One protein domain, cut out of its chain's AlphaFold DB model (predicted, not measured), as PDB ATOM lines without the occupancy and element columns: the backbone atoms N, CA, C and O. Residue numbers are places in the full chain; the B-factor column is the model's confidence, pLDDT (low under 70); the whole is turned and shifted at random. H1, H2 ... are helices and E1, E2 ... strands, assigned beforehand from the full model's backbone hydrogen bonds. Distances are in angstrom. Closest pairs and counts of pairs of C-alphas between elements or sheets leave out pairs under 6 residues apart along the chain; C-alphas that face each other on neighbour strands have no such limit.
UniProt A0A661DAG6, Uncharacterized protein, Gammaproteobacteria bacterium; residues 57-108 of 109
ATOM      1  N   ALA A  57     114.714 137.825 173.948       83.12
ATOM      2  CA  ALA A  57     115.758 138.300 174.846       83.12
ATOM      3  C   ALA A  57     116.974 138.780 174.052       83.12
ATOM      4  O   ALA A  57     117.590 138.009 173.306       83.12
ATOM      5  N   PHE A  58     117.338 140.046 174.254       84.25
ATOM      6  CA  PHE A  58     118.545 140.644 173.700       84.25
ATOM      7  C   PHE A  58     119.610 140.790 174.787       84.25
ATOM      8  O   PHE A  58     119.316 141.235 175.896       84.25
ATOM      9  N   ASN A  59     120.845 140.428 174.467       87.81
ATOM     10  CA  ASN A  59     121.997 140.549 175.340       87.81
ATOM     11  C   ASN A  59     123.051 141.434 174.680       87.81
ATOM     12  O   ASN A  59     123.543 141.129 173.595       87.81
ATOM     13  N   PHE A  60     123.417 142.510 175.369       86.94
ATOM     14  CA  PHE A  60     124.422 143.462 174.918       86.94
ATOM     15  C   PHE A  60     125.610 143.435 175.883       86.94
ATOM     16  O   PHE A  60     125.409 143.623 177.084       86.94
ATOM     17  N   PRO A  61     126.853 143.262 175.395       84.19
ATOM     18  CA  PRO A  61     128.034 143.239 176.260       84.19
ATOM     19  C   PRO A  61     128.274 144.555 177.009       84.19
ATOM     20  O   PRO A  61     128.861 144.560 178.089       84.19
ATOM     21  N   THR A  62     127.845 145.684 176.435       87.94
ATOM     22  CA  THR A  62     128.009 147.014 177.031       87.94
ATOM     23  C   THR A  62     126.777 147.890 176.820       87.94
ATOM     24  O   THR A  62     126.075 147.783 175.812       87.94
ATOM     25  N   VAL A  63     126.566 148.845 177.733       85.94
ATOM     26  CA  VAL A  63     125.520 149.880 177.608       85.94
ATOM     27  C   VAL A  63     125.725 150.740 176.354       85.94
ATOM     28  O   VAL A  63     124.764 151.189 175.737       85.94
ATOM     29  N   TYR A  64     126.977 150.944 175.940       87.62
ATOM     30  CA  TYR A  64     127.293 151.679 174.719       87.62
ATOM     31  C   TYR A  64     126.742 150.978 173.470       87.62
ATOM     32  O   TYR A  64     126.077 151.621 172.661       87.62
ATOM     33  N   GLN A  65     126.951 149.663 173.343       86.25
ATOM     34  CA  GLN A  65     126.412 148.876 172.226       86.25
ATOM     35  C   GLN A  65     124.883 148.854 172.224       86.25
ATOM     36  O   GLN A  65     124.285 148.990 171.163       86.25
ATOM     37  N   TYR A  66     124.255 148.768 173.400       89.88
ATOM     38  CA  TYR A  66     122.802 148.896 173.521       89.88
ATOM     39  C   TYR A  66     122.298 150.250 172.991       89.88
ATOM     40  O   TYR A  66     121.377 150.300 172.180       89.88
ATOM     41  N   ASN A  67     122.941 151.353 173.382       91.00
ATOM     42  CA  ASN A  67     122.548 152.690 172.931       91.00
ATOM     43  C   ASN A  67     122.779 152.907 171.428       91.00
ATOM     44  O   ASN A  67     121.969 153.567 170.777       91.00
ATOM     45  N   LEU A  68     123.863 152.358 170.869       92.25
ATOM     46  CA  LEU A  68     124.081 152.350 169.421       92.25
ATOM     47  C   LEU A  68     122.968 151.580 168.710       92.25
ATOM     48  O   LEU A  68     122.356 152.105 167.789       92.25
ATOM     49  N   TRP A  69     122.649 150.380 169.193       93.12
ATOM     50  CA  TRP A  69     121.596 149.544 168.631       93.12
ATOM     51  C   TRP A  69     120.219 150.226 168.643       93.12
ATOM     52  O   TRP A  69     119.516 150.175 167.631       93.12
ATOM     53  N   LEU A  70     119.866 150.919 169.736       92.81
ATOM     54  CA  LEU A  70     118.649 151.737 169.826       92.81
ATOM     55  C   LEU A  70     118.618 152.833 168.758       92.81
ATOM     56  O   LEU A  70     117.628 152.993 168.044       92.81
ATOM     57  N   ARG A  71     119.721 153.578 168.634       94.12
ATOM     58  CA  ARG A  71     119.845 154.692 167.688       94.12
ATOM     59  C   ARG A  71     119.804 154.226 166.235       94.12
ATOM     60  O   ARG A  71     119.238 154.921 165.398       94.12
ATOM     61  N   ASP A  72     120.405 153.079 165.943       94.62
ATOM     62  CA  ASP A  72     120.525 152.553 164.585       94.62
ATOM     63  C   ASP A  72     119.233 151.826 164.136       94.62
ATOM     64  O   ASP A  72     118.995 151.657 162.940       94.62
ATOM     65  N   ASN A  73     118.343 151.463 165.075       93.81
ATOM     66  CA  ASN A  73     117.047 150.823 164.809       93.81
ATOM     67  C   ASN A  73     115.857 151.584 165.441       93.81
ATOM     68  O   ASN A  73     115.059 150.982 166.164       93.81
ATOM     69  N   PRO A  74     115.671 152.891 165.179       94.25
ATOM     70  CA  PRO A  74     114.775 153.730 165.977       94.25
ATOM     71  C   PRO A  74     113.293 153.352 165.831       94.25
ATOM     72  O   PRO A  74     112.559 153.358 166.810       94.25
ATOM     73  N   ILE A  75     112.852 152.968 164.627       94.94
ATOM     74  CA  ILE A  75     111.450 152.590 164.368       94.94
ATOM     75  C   ILE A  75     111.113 151.256 165.036       94.94
ATOM     76  O   ILE A  75     110.072 151.110 165.668       94.94
ATOM     77  N   ASP A  76     111.988 150.262 164.879       93.31
ATOM     78  CA  ASP A  76     111.720 148.927 165.406       93.31
ATOM     79  C   ASP A  76     111.864 148.886 166.927       93.31
ATOM     80  O   ASP A  76     111.111 148.177 167.584       93.31
ATOM     81  N   THR A  77     112.785 149.657 167.505       92.62
ATOM     82  CA  THR A  77     112.916 149.740 168.965       92.62
ATOM     83  C   THR A  77     111.751 150.498 169.588       92.62
ATOM     84  O   THR A  77     111.200 150.021 170.577       92.62
ATOM     85  N   ASP A  78     111.281 151.586 168.970       93.19
ATOM     86  CA  ASP A  78     110.050 152.257 169.400       93.19
ATOM     87  C   ASP A  78     108.839 151.316 169.331       93.19
ATOM     88  O   ASP A  78     108.131 151.151 170.320       93.19
ATOM     89  N   LEU A  79     108.647 150.599 168.220       91.94
ATOM     90  CA  LEU A  79     107.561 149.620 168.105       91.94
ATOM     91  C   LEU A  79     107.691 148.463 169.103       91.94
ATOM     92  O   LEU A  79     106.676 147.982 169.596       91.94
ATOM     93  N   PHE A  80     108.907 148.007 169.409       89.56
ATOM     94  CA  PHE A  80     109.140 146.914 170.354       89.56
ATOM     95  C   PHE A  80     108.777 147.307 171.793       89.56
ATOM     96  O   PHE A  80     108.126 146.528 172.490       89.56
ATOM     97  N   PHE A  81     109.151 148.515 172.227       87.25
ATOM     98  CA  PHE A  81     108.905 148.980 173.597       87.25
ATOM     99  C   PHE A  81     107.544 149.669 173.776       87.25
ATOM    100  O   PHE A  81     106.902 149.487 174.809       87.25
ATOM    101  N   ASN A  82     107.087 150.421 172.772       89.56
ATOM    102  CA  ASN A  82     105.925 151.313 172.851       89.56
ATOM    103  C   ASN A  82     104.770 150.924 171.906       89.56
ATOM    104  O   ASN A  82     103.761 151.631 171.857       89.56
ATOM    105  N   GLY A  83     104.891 149.825 171.151       87.75
ATOM    106  CA  GLY A  83     103.826 149.329 170.274       87.75
ATOM    107  C   GLY A  83     102.509 149.116 171.027       87.75
ATOM    108  O   GLY A  83     102.496 148.644 172.167       87.75
ATOM    109  N   LYS A  84     101.386 149.474 170.395       87.75
ATOM    110  CA  LYS A  84     100.058 149.461 171.033       87.75
ATOM    111  C   LYS A  84      99.477 148.059 171.104       87.75
ATOM    112  O   LYS A  84      98.687 147.759 171.997       87.75
ATOM    113  N   THR A  85      99.849 147.221 170.146       87.31
ATOM    114  CA  THR A  85      99.406 145.835 170.052       87.31
ATOM    115  C   THR A  85     100.553 144.870 170.307       87.31
ATOM    116  O   THR A  85     101.739 145.183 170.175       87.31
ATOM    117  N   GLU A  86     100.193 143.656 170.695       82.81
ATOM    118  CA  GLU A  86     101.142 142.564 170.864       82.81
ATOM    119  C   GLU A  86     101.812 142.176 169.537       82.81
ATOM    120  O   GLU A  86     103.031 142.012 169.499       82.81
ATOM    121  N   ASP A  87     101.049 142.145 168.443       85.75
ATOM    122  CA  ASP A  87     101.553 141.829 167.103       85.75
ATOM    123  C   ASP A  87     102.591 142.845 166.609       85.75
ATOM    124  O   ASP A  87     103.605 142.459 166.023       85.75
ATOM    125  N   GLU A  88     102.390 144.138 166.880       86.75
ATOM    126  CA  GLU A  88     103.372 145.183 166.567       86.75
ATOM    127  C   GLU A  88     104.685 144.955 167.317       86.75
ATOM    128  O   GLU A  88     105.756 144.962 166.700       86.75
ATOM    129  N   ARG A  89     104.601 144.700 168.630       86.88
ATOM    130  CA  ARG A  89     105.773 144.478 169.487       86.88
ATOM    131  C   ARG A  89     106.525 143.212 169.086       86.88
ATOM    132  O   ARG A  89     107.745 143.240 168.937       86.88
ATOM    133  N   ILE A  90     105.822 142.110 168.826       85.56
ATOM    134  CA  ILE A  90     106.437 140.842 168.398       85.56
ATOM    135  C   ILE A  90     107.020 140.959 166.997       85.56
ATOM    136  O   ILE A  90     108.144 140.517 166.756       85.56
ATOM    137  N   GLY A  91     106.286 141.571 166.069       88.94
ATOM    138  CA  GLY A  91     106.768 141.828 164.718       88.94
ATOM    139  C   GLY A  91     108.053 142.655 164.732       88.94
ATOM    140  O   GLY A  91     109.001 142.324 164.020       88.94
ATOM    141  N   ALA A  92     108.118 143.684 165.579       90.50
ATOM    142  CA  ALA A  92     109.320 144.483 165.782       90.50
ATOM    143  C   ALA A  92     110.467 143.672 166.398       90.50
ATOM    144  O   ALA A  92     111.571 143.678 165.856       90.50
ATOM    145  N   GLY A  93     110.198 142.889 167.447       88.94
ATOM    146  CA  GLY A  93     111.185 141.998 168.065       88.94
ATOM    147  C   GLY A  93     111.789 141.002 167.069       88.94
ATOM    148  O   GLY A  93     113.003 140.821 167.033       88.94
ATOM    149  N   ARG A  94     110.966 140.428 166.180       86.75
ATOM    150  CA  ARG A  94     111.419 139.543 165.093       86.75
ATOM    151  C   ARG A  94     112.306 140.272 164.083       86.75
ATOM    152  O   ARG A  94     113.345 139.743 163.699       86.75
ATOM    153  N   ARG A  95     111.940 141.488 163.660       91.06
ATOM    154  CA  ARG A  95     112.772 142.289 162.738       91.06
ATOM    155  C   ARG A  95     114.111 142.664 163.368       91.06
ATOM    156  O   ARG A  95     115.139 142.545 162.711       91.06
ATOM    157  N   LEU A  96     114.106 143.060 164.639       91.25
ATOM    158  CA  LEU A  96     115.319 143.366 165.397       91.25
ATOM    159  C   LEU A  96     116.237 142.150 165.524       91.25
ATOM    160  O   LEU A  96     117.447 142.289 165.336       91.25
ATOM    161  N   ALA A  97     115.661 140.972 165.776       88.69
ATOM    162  CA  ALA A  97     116.394 139.716 165.865       88.69
ATOM    163  C   ALA A  97     117.019 139.290 164.528       88.69
ATOM    164  O   ALA A  97     118.144 138.806 164.508       88.69
ATOM    165  N   LEU A  98     116.324 139.511 163.407       88.50
ATOM    166  CA  LEU A  98     116.867 139.243 162.070       88.50
ATOM    167  C   LEU A  98     117.996 140.207 161.690       88.50
ATOM    168  O   LEU A  98     118.930 139.811 160.999       88.50
ATOM    169  N   LYS A  99     117.903 141.471 162.115       89.12
ATOM    170  CA  LYS A  99     118.906 142.500 161.816       89.12
ATOM    171  C   LYS A  99     120.176 142.366 162.649       89.12
ATOM    172  O   LYS A  99     121.241 142.700 162.150       89.12
ATOM    173  N   ASN A 100     120.047 141.928 163.902       87.19
ATOM    174  CA  ASN A 100     121.156 141.875 164.855       87.19
ATOM    175  C   ASN A 100     121.177 140.518 165.588       87.19
ATOM    176  O   ASN A 100     120.982 140.467 166.810       87.19
ATOM    177  N   PRO A 101     121.336 139.399 164.853       86.25
ATOM    178  CA  PRO A 101     121.282 138.056 165.430       86.25
ATOM    179  C   PRO A 101     122.351 137.830 166.508       86.25
ATOM    180  O   PRO A 101     122.151 137.015 167.402       86.25
ATOM    181  N   GLU A 102     123.458 138.573 166.467       86.19
ATOM    182  CA  GLU A 102     124.556 138.505 167.431       86.19
ATOM    183  C   GLU A 102     124.164 138.923 168.853       86.19
ATOM    184  O   GLU A 102     124.810 138.501 169.812       86.19
ATOM    185  N   TYR A 103     123.103 139.722 169.002       86.12
ATOM    186  CA  TYR A 103     122.597 140.142 170.308       86.12
ATOM    187  C   TYR A 103     121.413 139.297 170.779       86.12
ATOM    188  O   TYR A 103     120.933 139.499 171.889       86.12
ATOM    189  N   VAL A 104     120.908 138.349 169.987       83.94
ATOM    190  CA  VAL A 104     119.731 137.549 170.361       83.94
ATOM    191  C   VAL A 104     120.165 136.331 171.166       83.94
ATOM    192  O   VAL A 104     120.931 135.498 170.696       83.94
ATOM    193  N   THR A 105     119.631 136.192 172.378       79.38
ATOM    194  CA  THR A 105     119.890 135.022 173.243       79.38
ATOM    195  C   THR A 105     118.727 134.049 173.287       79.38
ATOM    196  O   THR A 105     118.933 132.850 173.454       79.38
ATOM    197  N   GLN A 106     117.506 134.543 173.094       73.00
ATOM    198  CA  GLN A 106     116.317 133.713 172.988       73.00
ATOM    199  C   GLN A 106     115.307 134.387 172.070       73.00
ATOM    200  O   GLN A 106     115.063 135.590 172.169       73.00
ATOM    201  N   ILE A 107     114.692 133.585 171.207       69.56
ATOM    202  CA  ILE A 107     113.505 133.972 170.463       69.56
ATOM    203  C   ILE A 107     112.534 132.799 170.474       69.56
ATOM    204  O   ILE A 107     112.886 131.679 170.104       69.56
ATOM    205  N   ARG A 108     111.315 133.050 170.939       63.84
ATOM    206  CA  ARG A 108     110.206 132.117 170.807       63.84
ATOM    207  C   ARG A 108     109.321 132.659 169.692       63.84
ATOM    208  O   ARG A 108     108.657 133.680 169.868       63.84
TER     209      ARG A 108
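What this domain is: This is residues 57 to 108 of the 109 residues of an uncharacterized protein of Gammaproteobacteria bacterium (UniProt A0A661DAG6). H3, the longest helix, folds back on H2 as a helical hairpin, and H1 meets the beginning of H2 at a wide angle. The short strand E1 follows the end of H3, and residues 57 to 58 pair antiparallel with its residues 104 to 106. The 52 printed residues, with three named helices and then one named strand, are mostly helix and compact, with a radius of gyration of the C-alphas of 10.5 A and spans of 29 by 22 by 14 A.

How they stand to each other: H3, residues 86 to 99, and H2, residues 74 to 82, form a hairpin and touch, closest at the C-alphas of Arg 89 and Phe 80, 4.2 A; they run opposite ways at a steep tilt of 39 degrees. H1, residues 63 to 72, is close to H2 but not clearly touching, closest at the C-alphas of Leu 70 and Thr 77, 6.1 A; the tilt of 69.6 degrees is steep, only just short of about perpendicular. H1 and H3 are apart. E1, residues 104 to 107, pairs with no named strand; its closest C-alpha to H3 is that of Val 104, 6.0 A from Ala 97. In H1, H2 and H3 every O i to N i+4 pair is within hydrogen-bond range.

Where its parts are: H3 is 19.9 A long, H1 14.2 A, H2 11.5 A and E1 7.2 A. C-alpha 63 is at (125.520, 149.880, 177.608) and C-alpha 107 at (113.505, 133.972, 170.463).

The domain as a whole: The farthest C-alphas, Thr 62 and Thr 85, are 29.5 A apart. The printed part has no cut, and its links are tight. Residues 107 to 108 are under pLDDT 70.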